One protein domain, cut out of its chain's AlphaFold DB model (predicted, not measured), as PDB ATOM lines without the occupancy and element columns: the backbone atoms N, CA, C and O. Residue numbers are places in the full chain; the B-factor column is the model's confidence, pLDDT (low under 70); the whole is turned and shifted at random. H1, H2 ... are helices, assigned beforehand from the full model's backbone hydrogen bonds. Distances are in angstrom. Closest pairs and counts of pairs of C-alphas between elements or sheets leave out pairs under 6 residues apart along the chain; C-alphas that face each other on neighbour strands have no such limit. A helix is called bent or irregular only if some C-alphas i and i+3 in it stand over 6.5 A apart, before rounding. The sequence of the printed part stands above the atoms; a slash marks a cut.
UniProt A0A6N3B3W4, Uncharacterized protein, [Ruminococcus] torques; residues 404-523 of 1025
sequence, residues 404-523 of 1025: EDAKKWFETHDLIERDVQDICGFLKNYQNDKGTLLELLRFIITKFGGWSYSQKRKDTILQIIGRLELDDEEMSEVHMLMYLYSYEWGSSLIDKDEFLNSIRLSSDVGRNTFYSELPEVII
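Overview. This is residues 404 to 523 of the 1025 residues of an uncharacterized protein of [Ruminococcus] torques (UniProt A0A6N3B3W4). Seven helices are stacked in storeys: H1 and H2 make one end, H3 and H4 come next, and H5 follows with H6 and H7 packed on it at the other end. H1, H3 and H5 form one row of touching helices, with H2 and H4 as a shorter row beside it. The printed part has 120 residues, with H1 to H7 in number order along the chain and no named strand; the class is all helix. It is compact, with a radius of gyration of the C-alphas of 13.5 A and spans of 32 by 31 by 22 A.

Arrangement. H1, residues 404 to 412, touches H3, residues 434 to 448, the same way at a shallow tilt of 9 degrees; their closest C-alphas, of Lys 407 and Phe 443, are 7.2 A apart. H2, residues 417 to 428, touches H4, residues 455 to 465, the same way at a shallow tilt of 27 degrees; the closest C-alphas are those of Glu 417 and Thr 460, 5.9 A. H3 and H4 are close but not clearly touching, with Phe 448 and Arg 457 closest at 7.2 A between C-alphas. H5, residues 472 to 484, is the hub and touches three helices. It touches H3 the same way at a shallow tilt of 23 degrees, the closest C-alphas being those of Ile 445 and Met 482, 6.3 A. H4 and H5 are near each other, with 8 pairs of C-alphas within 10 A. H5 and H6, residues 496 to 505, form a helical hairpin, with the C-alphas of Ser 476 and Ser 502 closest at 4.0 A. H7, residues 507 to 523, touches H5 the same way at a shallow tilt of 28 degrees; the closest C-alphas are those of Ser 476 and Gly 510, 5.6 A. H6 and H7 touch only at the corner, H7 with residues 509 to 511 alone; their closest C-alphas, of Ile 503 and Gly 510, are 5.5 A apart. H5, H6 and H7 are an up and down bundle, each helix running against the one before it. H1 and H7 are apart. Every O i to N i+4 pair is within hydrogen-bond range in H3, H4, H5 and H6, against 4 of 5 in H1, 6 of 8 in H2 and 11 of 13 in H7.

Along the chain. H1 begins at C-alpha 404, (52.208, -22.914, -21.159). H2 and H7 are irregular: C-alphas 418 and 421 are 7.0 A apart, and C-alphas 516 and 519 are 7.1 A apart. H3 measures 20.9 A from first to last C-alpha and H5 18.1 A. H7, the longest at 24.4 A, has a kink of 39 degrees near residue 517 and ends at C-alpha 523, (52.191, -18.328, 2.422).

Size, cuts and confidence. The C-alphas farthest apart, of Asn 432 and Gly 490, are 39.2 A apart. The printed part has no cut. The link from H5 to H6, 11 residues, is long; within it residues 487 to 488 pair antiparallel with 491 to 492. The mean pLDDT of the printed part is 85.8, and residues 452 to 454 are under 70.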
ATOM      1  N   GLU A 404      50.923 -22.535 -21.752       79.44
ATOM      2  CA  GLU A 404      52.208 -22.914 -21.159       79.44
ATOM      3  C   GLU A 404      53.379 -22.098 -21.725       79.44
ATOM      4  O   GLU A 404      54.264 -21.695 -20.966       79.44
ATOM      5  N   ASP A 405      53.371 -21.793 -23.029       82.25
ATOM      6  CA  ASP A 405      54.365 -20.897 -23.635       82.25
ATOM      7  C   ASP A 405      54.239 -19.476 -23.076       82.25
ATOM      8  O   ASP A 405      55.249 -18.842 -22.771       82.25
ATOM      9  N   ALA A 406      53.006 -18.993 -22.881       85.19
ATOM     10  CA  ALA A 406      52.749 -17.675 -22.307       85.19
ATOM     11  C   ALA A 406      53.231 -17.592 -20.852       85.19
ATOM     12  O   ALA A 406      53.948 -16.658 -20.496       85.19
ATOM     13  N   LYS A 407      52.914 -18.599 -20.024       84.75
ATOM     14  CA  LYS A 407      53.419 -18.696 -18.643       84.75
ATOM     15  C   LYS A 407      54.951 -18.652 -18.614       84.75
ATOM     16  O   LYS A 407      55.525 -17.861 -17.873       84.75
ATOM     17  N   LYS A 408      55.616 -19.428 -19.479       81.25
ATOM     18  CA  LYS A 408      57.084 -19.456 -19.598       81.25
ATOM     19  C   LYS A 408      57.672 -18.113 -20.046       81.25
ATOM     20  O   LYS A 408      58.754 -17.727 -19.597       81.25
ATOM     21  N   TRP A 409      56.978 -17.399 -20.927       84.88
ATOM     22  CA  TRP A 409      57.391 -16.065 -21.352       84.88
ATOM     23  C   TRP A 409      57.372 -15.089 -20.169       84.88
ATOM     24  O   TRP A 409      58.390 -14.459 -19.889       84.88
ATOM     25  N   PHE A 410      56.275 -15.054 -19.405       84.81
ATOM     26  CA  PHE A 410      56.131 -14.195 -18.222       84.81
ATOM     27  C   PHE A 410      57.085 -14.545 -17.068       84.81
ATOM     28  O   PHE A 410      57.349 -13.707 -16.216       84.81
ATOM     29  N   GLU A 411      57.632 -15.763 -17.023       80.06
ATOM     30  CA  GLU A 411      58.686 -16.124 -16.061       80.06
ATOM     31  C   GLU A 411      60.040 -15.477 -16.377       80.06
ATOM     32  O   GLU A 411      60.880 -15.355 -15.489       80.06
ATOM     33  N   THR A 412      60.272 -15.103 -17.637       75.62
ATOM     34  CA  THR A 412      61.591 -14.684 -18.141       75.62
ATOM     35  C   THR A 412      61.629 -13.239 -18.641       75.62
ATOM     36  O   THR A 412      62.713 -12.721 -18.905       75.62
ATOM     37  N   HIS A 413      60.472 -12.580 -18.746       79.69
ATOM     38  CA  HIS A 413      60.315 -11.226 -19.279       79.69
ATOM     39  C   HIS A 413      59.431 -10.375 -18.358       79.69
ATOM     40  O   HIS A 413      58.507 -10.892 -17.731       79.69
ATOM     41  N   ASP A 414      59.708  -9.068 -18.279       78.62
ATOM     42  CA  ASP A 414      58.889  -8.119 -17.511       78.62
ATOM     43  C   ASP A 414      57.685  -7.629 -18.336       78.62
ATOM     44  O   ASP A 414      57.690  -7.686 -19.567       78.62
ATOM     45  N   LEU A 415      56.653  -7.121 -17.664       80.00
ATOM     46  CA  LEU A 415      55.445  -6.625 -18.316       80.00
ATOM     47  C   LEU A 415      55.631  -5.165 -18.765       80.00
ATOM     48  O   LEU A 415      55.699  -4.255 -17.936       80.00
ATOM     49  N   ILE A 416      55.674  -4.924 -20.080       81.75
ATOM     50  CA  ILE A 416      55.815  -3.581 -20.664       81.75
ATOM     51  C   ILE A 416      54.615  -3.197 -21.535       81.75
ATOM     52  O   ILE A 416      53.983  -4.027 -22.185       81.75
ATOM     53  N   GLU A 417      54.330  -1.895 -21.601       80.62
ATOM     54  CA  GLU A 417      53.175  -1.337 -22.322       80.62
ATOM     55  C   GLU A 417      53.145  -1.720 -23.815       80.62
ATOM     56  O   GLU A 417      52.077  -1.873 -24.408       80.62
ATOM     57  N   ARG A 418      54.321  -1.928 -24.425       81.31
ATOM     58  CA  ARG A 418      54.451  -2.317 -25.836       81.31
ATOM     59  C   ARG A 418      53.826  -3.683 -26.137       81.31
ATOM     60  O   ARG A 418      53.245  -3.838 -27.208       81.31
ATOM     61  N   ASP A 419      53.910  -4.631 -25.207       84.81
ATOM     62  CA  ASP A 419      53.450  -6.010 -25.402       84.81
ATOM     63  C   ASP A 419      51.953  -6.187 -25.111       84.81
ATOM     64  O   ASP A 419      51.363  -7.207 -25.462       84.81
ATOM     65  N   VAL A 420      51.295  -5.177 -24.522       85.69
ATOM     66  CA  VAL A 420      49.869  -5.224 -24.144       85.69
ATOM     67  C   VAL A 420      48.989  -5.648 -25.313       85.69
ATOM     68  O   VAL A 420      48.055  -6.426 -25.134       85.69
ATOM     69  N   GLN A 421      49.257  -5.143 -26.519       85.44
ATOM     70  CA  GLN A 421      48.441  -5.460 -27.689       85.44
ATOM     71  C   GLN A 421      48.563  -6.932 -28.102       85.44
ATOM     72  O   GLN A 421      47.540  -7.554 -28.396       85.44
ATOM     73  N   ASP A 422      49.775  -7.480 -28.076       86.94
ATOM     74  CA  ASP A 422      50.054  -8.861 -28.466       86.94
ATOM     75  C   ASP A 422      49.555  -9.842 -27.397       86.94
ATOM     76  O   ASP A 422      48.870 -10.814 -27.723       86.94
ATOM     77  N   ILE A 423      49.754  -9.518 -26.114       88.88
ATOM     78  CA  ILE A 423      49.194 -10.262 -24.976       88.88
ATOM     79  C   ILE A 423      47.664 -10.289 -25.052       88.88
ATOM     80  O   ILE A 423      47.055 -11.353 -24.957       88.88
ATOM     81  N   CYS A 424      47.014  -9.142 -25.286       87.69
ATOM     82  CA  CYS A 424      45.559  -9.090 -25.458       87.69
ATOM     83  C   CYS A 424      45.097  -9.919 -26.659       87.69
ATOM     84  O   CYS A 424      44.062 -10.580 -26.587       87.69
ATOM     85  N   GLY A 425      45.838  -9.874 -27.771       86.38
ATOM     86  CA  GLY A 425      45.563 -10.684 -28.956       86.38
ATOM     87  C   GLY A 425      45.598 -12.180 -28.646       86.38
ATOM     88  O   GLY A 425      44.702 -12.911 -29.062       86.38
ATOM     89  N   PHE A 426      46.581 -12.617 -27.858       91.00
ATOM     90  CA  PHE A 426      46.704 -13.995 -27.398       91.00
ATOM     91  C   PHE A 426      45.578 -14.399 -26.435       91.00
ATOM     92  O   PHE A 426      44.902 -15.398 -26.674       91.00
ATOM     93  N   LEU A 427      45.321 -13.604 -25.391       90.06
ATOM     94  CA  LEU A 427      44.292 -13.893 -24.383       90.06
ATOM     95  C   LEU A 427      42.880 -13.948 -24.988       90.06
ATOM     96  O   LEU A 427      42.062 -14.767 -24.574       90.06
ATOM     97  N   LYS A 428      42.599 -13.148 -26.027       88.69
ATOM     98  CA  LYS A 428      41.314 -13.181 -26.750       88.69
ATOM     99  C   LYS A 428      40.992 -14.535 -27.378       88.69
ATOM    100  O   LYS A 428      39.816 -14.859 -27.518       88.69
ATOM    101  N   ASN A 429      41.999 -15.352 -27.695       88.44
ATOM    102  CA  ASN A 429      41.776 -16.707 -28.212       88.44
ATOM    103  C   ASN A 429      41.078 -17.619 -27.190       88.44
ATOM    104  O   ASN A 429      40.445 -18.597 -27.583       88.44
ATOM    105  N   TYR A 430      41.149 -17.274 -25.902       88.94
ATOM    106  CA  TYR A 430      40.604 -18.049 -24.791       88.94
ATOM    107  C   TYR A 430      39.354 -17.417 -24.166       88.94
ATOM    108  O   TYR A 430      38.869 -17.917 -23.163       88.94
ATOM    109  N   GLN A 431      38.754 -16.377 -24.763       84.81
ATOM    110  CA  GLN A 431      37.520 -15.765 -24.228       84.81
ATOM    111  C   GLN A 431      36.341 -16.738 -24.089       84.81
ATOM    112  O   GLN A 431      35.489 -16.562 -23.226       84.81
ATOM    113  N   ASN A 432      36.291 -17.779 -24.923       82.12
ATOM    114  CA  ASN A 432      35.256 -18.812 -24.833       82.12
ATOM    115  C   ASN A 432      35.616 -19.943 -23.849       82.12
ATOM    116  O   ASN A 432      34.756 -20.766 -23.542       82.12
ATOM    117  N   ASP A 433      36.865 -19.988 -23.372       86.69
ATOM    118  CA  ASP A 433      37.360 -20.909 -22.346       86.69
ATOM    119  C   ASP A 433      37.700 -20.120 -21.079       86.69
ATOM    120  O   ASP A 433      38.855 -19.809 -20.772       86.69
ATOM    121  N   LYS A 434      36.635 -19.760 -20.358       80.38
ATOM    122  CA  LYS A 434      36.696 -18.910 -19.165       80.38
ATOM    123  C   LYS A 434      37.682 -19.442 -18.120       80.38
ATOM    124  O   LYS A 434      38.395 -18.657 -17.501       80.38
ATOM    125  N   GLY A 435      37.763 -20.767 -17.963       82.94
ATOM    126  CA  GLY A 435      38.670 -21.406 -17.009       82.94
ATOM    127  C   GLY A 435      40.135 -21.132 -17.338       82.94
ATOM    128  O   GLY A 435      40.873 -20.641 -16.487       82.94
ATOM    129  N   THR A 436      40.545 -21.374 -18.586       86.25
ATOM    130  CA  THR A 436      41.924 -21.117 -19.028       86.25
ATOM    131  C   THR A 436      42.263 -19.627 -19.045       86.25
ATOM    132  O   THR A 436      43.377 -19.248 -18.684       86.25
ATOM    133  N   LEU A 437      41.316 -18.763 -19.429       88.94
ATOM    134  CA  LEU A 437      41.534 -17.317 -19.421       88.94
ATOM    135  C   LEU A 437      41.791 -16.784 -18.004       88.94
ATOM    136  O   LEU A 437      42.766 -16.061 -17.793       88.94
ATOM    137  N   LEU A 438      40.948 -17.157 -17.036       87.50
ATOM    138  CA  LEU A 438      41.107 -16.742 -15.640       87.50
ATOM    139  C   LEU A 438      42.385 -17.314 -15.020       87.50
ATOM    140  O   LEU A 438      43.064 -16.614 -14.272       87.50
ATOM    141  N   GLU A 439      42.770 -18.543 -15.371       88.62
ATOM    142  CA  GLU A 439      44.036 -19.137 -14.930       88.62
ATOM    143  C   GLU A 439      45.255 -18.348 -15.441       88.62
ATOM    144  O   GLU A 439      46.195 -18.089 -14.687       88.62
ATOM    145  N   LEU A 440      45.229 -17.912 -16.705       89.50
ATOM    146  CA  LEU A 440      46.280 -17.072 -17.282       89.50
ATOM    147  C   LEU A 440      46.332 -15.687 -16.626       89.50
ATOM    148  O   LEU A 440      47.417 -15.219 -16.283       89.50
ATOM    149  N   LEU A 441      45.181 -15.044 -16.411       90.62
ATOM    150  CA  LEU A 441      45.111 -13.744 -15.735       90.62
ATOM    151  C   LEU A 441      45.623 -13.827 -14.299       90.62
ATOM    152  O   LEU A 441      46.421 -12.991 -13.880       90.62
ATOM    153  N   ARG A 442      45.225 -14.868 -13.569       89.31
ATOM    154  CA  ARG A 442      45.731 -15.177 -12.233       89.31
ATOM    155  C   ARG A 442      47.245 -15.328 -12.233       89.31
ATOM    156  O   ARG A 442      47.902 -14.690 -11.424       89.31
ATOM    157  N   PHE A 443      47.811 -16.090 -13.170       87.81
ATOM    158  CA  PHE A 443      49.262 -16.242 -13.282       87.81
ATOM    159  C   PHE A 443      49.971 -14.900 -13.513       87.81
ATOM    160  O   PHE A 443      50.958 -14.606 -12.838       87.81
ATOM    161  N   ILE A 444      49.450 -14.067 -14.422       88.44
ATOM    162  CA  ILE A 444      49.989 -12.727 -14.703       88.44
ATOM    163  C   ILE A 444      49.941 -11.861 -13.435       88.44
ATOM    164  O   ILE A 444      50.951 -11.271 -13.057       88.44
ATOM    165  N   ILE A 445      48.800 -11.818 -12.741       88.81
ATOM    166  CA  ILE A 445      48.617 -11.030 -11.513       88.81
ATOM    167  C   ILE A 445      49.552 -11.512 -10.399       88.81
ATOM    168  O   ILE A 445      50.208 -10.695  -9.761       88.81
ATOM    169  N   THR A 446      49.664 -12.822 -10.182       84.81
ATOM    170  CA  THR A 446      50.548 -13.389  -9.157       84.81
ATOM    171  C   THR A 446      52.024 -13.124  -9.460       84.81
ATOM    172  O   THR A 446      52.792 -12.865  -8.538       84.81
ATOM    173  N   LYS A 447      52.442 -13.161 -10.733       83.50
ATOM    174  CA  LYS A 447      53.837 -12.903 -11.130       83.50
ATOM    175  C   LYS A 447      54.219 -11.427 -11.090       83.50
ATOM    176  O   LYS A 447      55.330 -11.112 -10.674       83.50
ATOM    177  N   PHE A 448      53.325 -10.543 -11.525       80.31
ATOM    178  CA  PHE A 448      53.603  -9.110 -11.661       80.31
ATOM    179  C   PHE A 448      52.962  -8.245 -10.574       80.31
ATOM    180  O   PHE A 448      52.965  -7.024 -10.718       80.31
ATOM    181  N   GLY A 449      52.437  -8.861  -9.510       73.06
ATOM    182  CA  GLY A 449      51.874  -8.191  -8.338       73.06
ATOM    183  C   GLY A 449      52.851  -7.251  -7.618       73.06
ATOM    184  O   GLY A 449      53.975  -7.004  -8.058       73.06
ATOM    185  N   GLY A 450      52.416  -6.689  -6.488       71.69
ATOM    186  CA  GLY A 450      53.227  -5.710  -5.746       71.69
ATOM    187  C   GLY A 450      53.187  -4.297  -6.347       71.69
ATOM    188  O   GLY A 450      54.212  -3.633  -6.510       71.69
ATOM    189  N   TRP A 451      51.989  -3.829  -6.702       71.31
ATOM    190  CA  TRP A 451      51.748  -2.568  -7.418       71.31
ATOM    191  C   TRP A 451      52.343  -1.313  -6.764       71.31
ATOM    192  O   TRP A 451      52.636  -0.354  -7.474       71.31
ATOM    193  N   SER A 452      52.567  -1.294  -5.445       58.12
ATOM    194  CA  SER A 452      53.170  -0.142  -4.752       58.12
ATOM    195  C   SER A 452      54.570   0.201  -5.257       58.12
ATOM    196  O   SER A 452      55.002   1.343  -5.145       58.12
ATOM    197  N   TYR A 453      55.287  -0.777  -5.818       57.44
ATOM    198  CA  TYR A 453      56.620  -0.578  -6.385       57.44
ATOM    199  C   TYR A 453      56.584  -0.092  -7.839       57.44
ATOM    200  O   TYR A 453      57.594   0.379  -8.356       57.44
ATOM    201  N   SER A 454      55.439  -0.212  -8.520       69.06
ATOM    202  CA  SER A 454      55.263   0.247  -9.895       69.06
ATOM    203  C   SER A 454      53.783   0.423 -10.229       69.06
ATOM    204  O   SER A 454      53.129  -0.496 -10.728       69.06
ATOM    205  N   GLN A 455      53.274   1.645 -10.041       77.75
ATOM    206  CA  GLN A 455      51.932   2.020 -10.506       77.75
ATOM    207  C   GLN A 455      51.760   1.710 -12.003       77.75
ATOM    208  O   GLN A 455      50.718   1.232 -12.438       77.75
ATOM    209  N   LYS A 456      52.842   1.856 -12.779       81.00
ATOM    210  CA  LYS A 456      52.889   1.537 -14.207       81.00
ATOM    211  C   LYS A 456      52.562   0.068 -14.508       81.00
ATOM    212  O   LYS A 456      51.902  -0.205 -15.509       81.00
ATOM    213  N   ARG A 457      52.984  -0.888 -13.665       81.44
ATOM    214  CA  ARG A 457      52.626  -2.313 -13.827       81.44
ATOM    215  C   ARG A 457      51.132  -2.537 -13.602       81.44
ATOM    216  O   ARG A 457      50.502  -3.195 -14.427       81.44
ATOM    217  N   LYS A 458      50.559  -1.931 -12.552       85.69
ATOM    218  CA  LYS A 458      49.110  -1.980 -12.291       85.69
ATOM    219  C   LYS A 458      48.324  -1.422 -13.472       85.69
ATOM    220  O   LYS A 458      47.429  -2.092 -13.978       85.69
ATOM    221  N   ASP A 459      48.713  -0.249 -13.961       86.38
ATOM    222  CA  ASP A 459      48.055   0.391 -15.099       86.38
ATOM    223  C   ASP A 459      48.147  -0.481 -16.363       86.38
ATOM    224  O   ASP A 459      47.169  -0.618 -17.093       86.38
ATOM    225  N   THR A 460      49.290  -1.136 -16.597       87.25
ATOM    226  CA  THR A 460      49.487  -2.054 -17.734       87.25
ATOM    227  C   THR A 460      48.540  -3.258 -17.657       87.25
ATOM    228  O   THR A 460      47.924  -3.626 -18.656       87.25
ATOM    229  N   ILE A 461      48.359  -3.850 -16.476       88.06
ATOM    230  CA  ILE A 461      47.434  -4.976 -16.287       88.06
ATOM    231  C   ILE A 461      45.980  -4.531 -16.406       88.06
ATOM    232  O   ILE A 461      45.203  -5.199 -17.085       88.06
ATOM    233  N   LEU A 462      45.621  -3.373 -15.849       89.00
ATOM    234  CA  LEU A 462      44.295  -2.782 -16.047       89.00
ATOM    235  C   LEU A 462      44.008  -2.515 -17.534       89.00
ATOM    236  O   LEU A 462      42.888  -2.743 -17.988       89.00
ATOM    237  N   GLN A 463      45.011  -2.105 -18.322       89.19
ATOM    238  CA  GLN A 463      44.874  -1.985 -19.778       89.19
ATOM    239  C   GLN A 463      44.650  -3.337 -20.471       89.19
ATOM    240  O   GLN A 463      43.881  -3.392 -21.434       89.19
ATOM    241  N   ILE A 464      45.306  -4.413 -20.015       89.62
ATOM    242  CA  ILE A 464      45.085  -5.770 -20.539       89.62
ATOM    243  C   ILE A 464      43.650  -6.210 -20.232       89.62
ATOM    244  O   ILE A 464      42.913  -6.567 -21.150       89.62
ATOM    245  N   ILE A 465      43.239  -6.115 -18.965       90.25
ATOM    246  CA  ILE A 465      41.904  -6.498 -18.488       90.25
ATOM    247  C   ILE A 465      40.820  -5.709 -19.231       90.25
ATOM    248  O   ILE A 465      39.896  -6.304 -19.777       90.25
ATOM    249  N   GLY A 466      40.971  -4.386 -19.357       86.88
ATOM    250  CA  GLY A 466      39.994  -3.517 -20.024       86.88
ATOM    251  C   GLY A 466      39.819  -3.766 -21.529       86.88
ATOM    252  O   GLY A 466      38.899  -3.220 -22.137       86.88
ATOM    253  N   ARG A 467      40.686  -4.572 -22.157       88.50
ATOM    254  CA  ARG A 467      40.574  -4.993 -23.567       88.50
ATOM    255  C   ARG A 467      39.962  -6.387 -23.735       88.50
ATOM    256  O   ARG A 467      39.793  -6.824 -24.882       88.50
ATOM    257  N   LEU A 468      39.659  -7.075 -22.634       87.75
ATOM    258  CA  LEU A 468      38.962  -8.357 -22.592       87.75
ATOM    259  C   LEU A 468      37.462  -8.132 -22.338       87.75
ATOM    260  O   LEU A 468      37.063  -7.154 -21.717       87.75
ATOM    261  N   GLU A 469      36.622  -9.030 -22.851       85.88
ATOM    262  CA  GLU A 469      35.165  -8.992 -22.682       85.88
ATOM    263  C   GLU A 469      34.779  -9.860 -21.477       85.88
ATOM    264  O   GLU A 469      34.221 -10.940 -21.647       85.88
ATOM    265  N   LEU A 470      35.156  -9.416 -20.273       89.38
ATOM    266  CA  LEU A 470      34.837 -10.096 -19.014       89.38
ATOM    267  C   LEU A 470      33.474  -9.633 -18.477       89.38
ATOM    268  O   LEU A 470      33.144  -8.447 -18.564       89.38
ATOM    269  N   ASP A 471      32.686 -10.555 -17.924       90.44
ATOM    270  CA  ASP A 471      31.439 -10.234 -17.221       90.44
ATOM    271  C   ASP A 471      31.677  -9.768 -15.769       90.44
ATOM    272  O   ASP A 471      32.808  -9.738 -15.284       90.44
ATOM    273  N   ASP A 472      30.614  -9.356 -15.069       92.31
ATOM    274  CA  ASP A 472      30.723  -8.809 -13.707       92.31
ATOM    275  C   ASP A 472      31.274  -9.834 -12.694       92.31
ATOM    276  O   ASP A 472      31.966  -9.452 -11.747       92.31
ATOM    277  N   GLU A 473      31.004 -11.132 -12.877       93.06
ATOM    278  CA  GLU A 473      31.531 -12.188 -12.002       93.06
ATOM    279  C   GLU A 473      33.031 -12.389 -12.248       93.06
ATOM    280  O   GLU A 473      33.819 -12.394 -11.303       93.06
ATOM    281  N   GLU A 474      33.445 -12.464 -13.512       91.88
ATOM    282  CA  GLU A 474      34.852 -12.593 -13.907       91.88
ATOM    283  C   GLU A 474      35.677 -11.370 -13.500       91.88
ATOM    284  O   GLU A 474      36.770 -11.497 -12.944       91.88
ATOM    285  N   MET A 475      35.140 -10.170 -13.726       93.00
ATOM    286  CA  MET A 475      35.762  -8.926 -13.284       93.00
ATOM    287  C   MET A 475      35.871  -8.879 -11.760       93.00
ATOM    288  O   MET A 475      36.898  -8.447 -11.235       93.00
ATOM    289  N   SER A 476      34.854  -9.358 -11.036       94.88
ATOM    290  CA  SER A 476      34.909  -9.450  -9.575       94.88
ATOM    291  C   SER A 476      36.052 -10.352  -9.097       94.88
ATOM    292  O   SER A 476      36.796  -9.951  -8.196       94.88
ATOM    293  N   GLU A 477      36.245 -11.520  -9.715       94.75
ATOM    294  CA  GLU A 477      37.358 -12.426  -9.400       94.75
ATOM    295  C   GLU A 477      38.717 -11.764  -9.676       94.75
ATOM    296  O   GLU A 477      39.595 -11.763  -8.812       94.75
ATOM    297  N   VAL A 478      38.878 -11.139 -10.845       93.94
ATOM    298  CA  VAL A 478      40.123 -10.469 -11.249       93.94
ATOM    299  C   VAL A 478      40.481  -9.319 -10.303       93.94
ATOM    300  O   VAL A 478      41.619  -9.238  -9.842       93.94
ATOM    301  N   HIS A 479      39.519  -8.464  -9.956       94.31
ATOM    302  CA  HIS A 479      39.740  -7.377  -9.003       94.31
ATOM    303  C   HIS A 479      40.105  -7.904  -7.603       94.31
ATOM    304  O   HIS A 479      41.001  -7.361  -6.955       94.31
ATOM    305  N   MET A 480      39.490  -9.007  -7.150       95.06
ATOM    306  CA  MET A 480      39.866  -9.626  -5.873       95.06
ATOM    307  C   MET A 480      41.292 -10.185  -5.919       95.06
ATOM    308  O   MET A 480      42.047  -9.998  -4.969       95.06
ATOM    309  N   LEU A 481      41.696 -10.815  -7.028       92.38
ATOM    310  CA  LEU A 481      43.071 -11.283  -7.232       92.38
ATOM    311  C   LEU A 481      44.074 -10.123  -7.206       92.38
ATOM    312  O   LEU A 481      45.117 -10.230  -6.562       92.38
ATOM    313  N   MET A 482      43.757  -8.995  -7.848       91.75
ATOM    314  CA  MET A 482      44.613  -7.805  -7.818       91.75
ATOM    315  C   MET A 482      44.803  -7.254  -6.402       91.75
ATOM    316  O   MET A 482      45.917  -6.853  -6.061       91.75
ATOM    317  N   TYR A 483      43.754  -7.274  -5.572       92.25
ATOM    318  CA  TYR A 483      43.836  -6.920  -4.153       92.25
ATOM    319  C   TYR A 483      44.665  -7.931  -3.350       92.25
ATOM    320  O   TYR A 483      45.578  -7.549  -2.619       92.25
ATOM    321  N   LEU A 484      44.399  -9.224  -3.513       91.00
ATOM    322  CA  LEU A 484      45.073 -10.311  -2.802       91.00
ATOM    323  C   LEU A 484      46.588 -10.350  -3.052       91.00
ATOM    324  O   LEU A 484      47.363 -10.535  -2.117       91.00
ATOM    325  N   TYR A 485      47.014 -10.112  -4.293       88.62
ATOM    326  CA  TYR A 485      48.427 -10.058  -4.688       88.62
ATOM    327  C   TYR A 485      49.004  -8.629  -4.681       88.62
ATOM    328  O   TYR A 485      50.077  -8.372  -5.235       88.62
ATOM    329  N   SER A 486      48.321  -7.687  -4.022       87.25
ATOM    330  CA  SER A 486      48.884  -6.371  -3.721       87.25
ATOM    331  C   SER A 486      49.716  -6.434  -2.437       87.25
ATOM    332  O   SER A 486      49.238  -6.858  -1.384       87.25
ATOM    333  N   TYR A 487      50.980  -6.020  -2.505       82.00
ATOM    334  CA  TYR A 487      51.880  -5.996  -1.353       82.00
ATOM    335  C   TYR A 487      52.952  -4.913  -1.495       82.00
ATOM    336  O   TYR A 487      53.324  -4.529  -2.602       82.00
ATOM    337  N   GLU A 488      53.456  -4.457  -0.353       77.69
ATOM    338  CA  GLU A 488      54.578  -3.533  -0.194       77.69
ATOM    339  C   GLU A 488      55.541  -4.063   0.879       77.69
ATOM    340  O   GLU A 488      55.310  -5.105   1.500       77.69
ATOM    341  N   TRP A 489      56.639  -3.350   1.128       70.12
ATOM    342  CA  TRP A 489      57.582  -3.741   2.170       70.12
ATOM    343  C   TRP A 489      56.890  -3.662   3.536       70.12
ATOM    344  O   TRP A 489      56.605  -2.578   4.042       70.12
ATOM    345  N   GLY A 490      56.612  -4.824   4.133       70.12
ATOM    346  CA  GLY A 490      56.001  -4.938   5.459       70.12
ATOM    347  C   GLY A 490      54.474  -5.034   5.506       70.12
ATOM    348  O   GLY A 490      53.946  -5.177   6.610       70.12
ATOM    349  N   SER A 491      53.767  -5.033   4.369       78.06
ATOM    350  CA  SER A 491      52.310  -5.253   4.336       78.06
ATOM    351  C   SER A 491      51.824  -5.908   3.044       78.06
ATOM    352  O   SER A 491      52.351  -5.648   1.968       78.06
ATOM    353  N   SER A 492      50.752  -6.687   3.150       84.88
ATOM    354  CA  SER A 492      49.966  -7.234   2.039       84.88
ATOM    355  C   SER A 492      48.552  -6.646   2.043       84.88
ATOM    356  O   SER A 492      48.171  -5.972   3.003       84.88
ATOM    357  N   LEU A 493      47.773  -6.931   0.994       88.62
ATOM    358  CA  LEU A 493      46.377  -6.507   0.835       88.62
ATOM    359  C   LEU A 493      46.204  -4.977   0.807       88.62
ATOM    360  O   LEU A 493      45.299  -4.425   1.418       88.62
ATOM    361  N   ILE A 494      47.113  -4.268   0.144       87.19
ATOM    362  CA  ILE A 494      47.187  -2.799   0.200       87.19
ATOM    363  C   ILE A 494      46.233  -2.080  -0.771       87.19
ATOM    364  O   ILE A 494      45.928  -0.904  -0.577       87.19
ATOM    365  N   ASP A 495      45.752  -2.758  -1.817       89.31
ATOM    366  CA  ASP A 495      44.977  -2.141  -2.899       89.31
ATOM    367  C   ASP A 495      43.464  -2.158  -2.638       89.31
ATOM    368  O   ASP A 495      42.684  -2.882  -3.263       89.31
ATOM    369  N   LYS A 496      43.049  -1.363  -1.651       90.44
ATOM    370  CA  LYS A 496      41.655  -1.286  -1.189       90.44
ATOM    371  C   LYS A 496      40.648  -0.921  -2.287       90.44
ATOM    372  O   LYS A 496      39.487  -1.309  -2.183       90.44
ATOM    373  N   ASP A 497      41.067  -0.209  -3.333       91.44
ATOM    374  CA  ASP A 497      40.179   0.164  -4.437       91.44
ATOM    375  C   ASP A 497      39.740  -1.075  -5.228       91.44
ATOM    376  O   ASP A 497      38.556  -1.217  -5.542       91.44
ATOM    377  N   GLU A 498      40.651  -2.024  -5.464       92.94
ATOM    378  CA  GLU A 498      40.313  -3.270  -6.161       92.94
ATOM    379  C   GLU A 498      39.461  -4.208  -5.301       92.94
ATOM    380  O   GLU A 498      38.545  -4.854  -5.815       92.94
ATOM    381  N   PHE A 499      39.659  -4.209  -3.979       94.44
ATOM    382  CA  PHE A 499      38.737  -4.886  -3.062       94.44
ATOM    383  C   PHE A 499      37.305  -4.349  -3.215       94.44
ATOM    384  O   PHE A 499      36.356  -5.123  -3.370       94.44
ATOM    385  N   LEU A 500      37.133  -3.022  -3.226       94.00
ATOM    386  CA  LEU A 500      35.818  -2.397  -3.390       94.00
ATOM    387  C   LEU A 500      35.216  -2.681  -4.766       94.00
ATOM    388  O   LEU A 500      34.021  -2.965  -4.847       94.00
ATOM    389  N   ASN A 501      36.016  -2.609  -5.834       94.25
ATOM    390  CA  ASN A 501      35.570  -2.920  -7.192       94.25
ATOM    391  C   ASN A 501      35.053  -4.359  -7.276       94.25
ATOM    392  O   ASN A 501      33.946  -4.582  -7.768       94.25
ATOM    393  N   SER A 502      35.787  -5.314  -6.702       95.62
ATOM    394  CA  SER A 502      35.376  -6.717  -6.666       95.62
ATOM    395  C   SER A 502      34.039  -6.923  -5.954       95.62
ATOM    396  O   SER A 502      33.111  -7.504  -6.528       95.62
ATOM    397  N   ILE A 503      33.909  -6.411  -4.725       94.69
ATOM    398  CA  ILE A 503      32.701  -6.601  -3.912       94.69
ATOM    399  C   ILE A 503      31.488  -5.884  -4.523       94.69
ATOM    400  O   ILE A 503      30.365  -6.376  -4.406       94.69
ATOM    401  N   ARG A 504      31.695  -4.740  -5.193       93.94
ATOM    402  CA  ARG A 504      30.633  -3.997  -5.892       93.94
ATOM    403  C   ARG A 504      30.091  -4.739  -7.111       93.94
ATOM    404  O   ARG A 504      28.891  -4.651  -7.353       93.94
ATOM    405  N   LEU A 505      30.954  -5.423  -7.861       94.88
ATOM    406  CA  LEU A 505      30.565  -6.195  -9.044       94.88
ATOM    407  C   LEU A 505      29.839  -7.488  -8.654       94.88
ATOM    408  O   LEU A 505      28.726  -7.734  -9.112       94.88
ATOM    409  N   SER A 506      30.430  -8.285  -7.760       95.69
ATOM    410  CA  SER A 506      29.807  -9.501  -7.227       95.69
ATOM    411  C   SER A 506      30.361  -9.854  -5.847       95.69
ATOM    412  O   SER A 506      31.448 -10.409  -5.703       95.69
ATOM    413  N   SER A 507      29.595  -9.564  -4.792       90.69
ATOM    414  CA  SER A 507      30.035  -9.848  -3.419       90.69
ATOM    415  C   SER A 507      30.227 -11.343  -3.143       90.69
ATOM    416  O   SER A 507      31.045 -11.682  -2.288       90.69
ATOM    417  N   ASP A 508      29.465 -12.223  -3.795       93.25
ATOM    418  CA  ASP A 508      29.569 -13.669  -3.571       93.25
ATOM    419  C   ASP A 508      30.840 -14.228  -4.219       93.25
ATOM    420  O   ASP A 508      31.587 -14.960  -3.567       93.25
ATOM    421  N   VAL A 509      31.131 -13.827  -5.462       93.44
ATOM    422  CA  VAL A 509      32.361 -14.228  -6.161       93.44
ATOM    423  C   VAL A 509      33.579 -13.663  -5.445       93.44
ATOM    424  O   VAL A 509      34.444 -14.438  -5.050       93.44
ATOM    425  N   GLY A 510      33.598 -12.360  -5.147       92.62
ATOM    426  CA  GLY A 510      34.704 -11.738  -4.419       92.62
ATOM    427  C   GLY A 510      35.003 -12.421  -3.077       92.62
ATOM    428  O   GLY A 510      36.163 -12.683  -2.764       92.62
ATOM    429  N   ARG A 511      33.979 -12.793  -2.293       90.88
ATOM    430  CA  ARG A 511      34.176 -13.540  -1.033       90.88
ATOM    431  C   ARG A 511      34.737 -14.938  -1.264       90.88
ATOM    432  O   ARG A 511      35.645 -15.345  -0.542       90.88
ATOM    433  N   ASN A 512      34.207 -15.672  -2.241       90.44
ATOM    434  CA  ASN A 512      34.687 -17.016  -2.553       90.44
ATOM    435  C   ASN A 512      36.150 -16.989  -3.009       90.44
ATOM    436  O   ASN A 512      36.947 -17.773  -2.499       90.44
ATOM    437  N   THR A 513      36.513 -16.046  -3.882       91.12
ATOM    438  CA  THR A 513      37.895 -15.829  -4.323       91.12
ATOM    439  C   THR A 513      38.792 -15.430  -3.154       91.12
ATOM    440  O   THR A 513      39.879 -15.973  -3.000       91.12
ATOM    441  N   PHE A 514      38.340 -14.532  -2.272       90.38
ATOM    442  CA  PHE A 514      39.114 -14.157  -1.088       90.38
ATOM    443  C   PHE A 514      39.476 -15.381  -0.239       90.38
ATOM    444  O   PHE A 514      40.647 -15.603   0.054       90.38
ATOM    445  N   TYR A 515      38.496 -16.213   0.121       84.81
ATOM    446  CA  TYR A 515      38.751 -17.388   0.957       84.81
ATOM    447  C   TYR A 515      39.515 -18.505   0.237       84.81
ATOM    448  O   TYR A 515      40.234 -19.247   0.907       84.81
ATOM    449  N   SER A 516      39.381 -18.642  -1.088       82.56
ATOM    450  CA  SER A 516      40.136 -19.649  -1.842       82.56
ATOM    451  C   SER A 516      41.618 -19.299  -1.947       82.56
ATOM    452  O   SER A 516      42.458 -20.190  -1.857       82.56
ATOM    453  N   GLU A 517      41.938 -18.012  -2.093       85.00
ATOM    454  CA  GLU A 517      43.294 -17.546  -2.397       85.00
ATOM    455  C   GLU A 517      44.091 -17.054  -1.201       85.00
ATOM    456  O   GLU A 517      45.321 -17.123  -1.214       85.00
ATOM    457  N   LEU A 518      43.420 -16.553  -0.160       83.00
ATOM    458  CA  LEU A 518      44.092 -15.996   1.009       83.00
ATOM    459  C   LEU A 518      45.168 -16.929   1.597       83.00
ATOM    460  O   LEU A 518      46.222 -16.410   1.968       83.00
ATOM    461  N   PRO A 519      44.980 -18.267   1.669       78.50
ATOM    462  CA  PRO A 519      46.037 -19.156   2.131       78.50
ATOM    463  C   PRO A 519      47.344 -18.998   1.349       78.50
ATOM    464  O   PRO A 519      48.392 -18.800   1.962       78.50
ATOM    465  N   GLU A 520      47.287 -19.010   0.014       76.88
ATOM    466  CA  GLU A 520      48.472 -18.849  -0.838       76.88
ATOM    467  C   GLU A 520      49.088 -17.456  -0.687       76.88
ATOM    468  O   GLU A 520      50.306 -17.325  -0.621       76.88
ATOM    469  N   VAL A 521      48.270 -16.414  -0.520       78.69
ATOM    470  CA  VAL A 521      48.770 -15.060  -0.240       78.69
ATOM    471  C   VAL A 521      49.536 -15.003   1.082       78.69
ATOM    472  O   VAL A 521      50.623 -14.425   1.125       78.69
ATOM    473  N   ILE A 522      48.995 -15.598   2.152       76.12
ATOM    474  CA  ILE A 522      49.638 -15.654   3.475       76.12
ATOM    475  C   ILE A 522      50.971 -16.396   3.380       76.12
ATOM    476  O   ILE A 522      51.963 -15.921   3.931       76.12
ATOM    477  N   ILE A 523      50.993 -17.518   2.658       72.25
ATOM    478  CA  ILE A 523      52.191 -18.328   2.422       72.25
ATOM    479  C   ILE A 523      53.251 -17.530   1.659       72.25
ATOM    480  O   ILE A 523      54.414 -17.520   2.053       72.25
TER     481      ILE A 523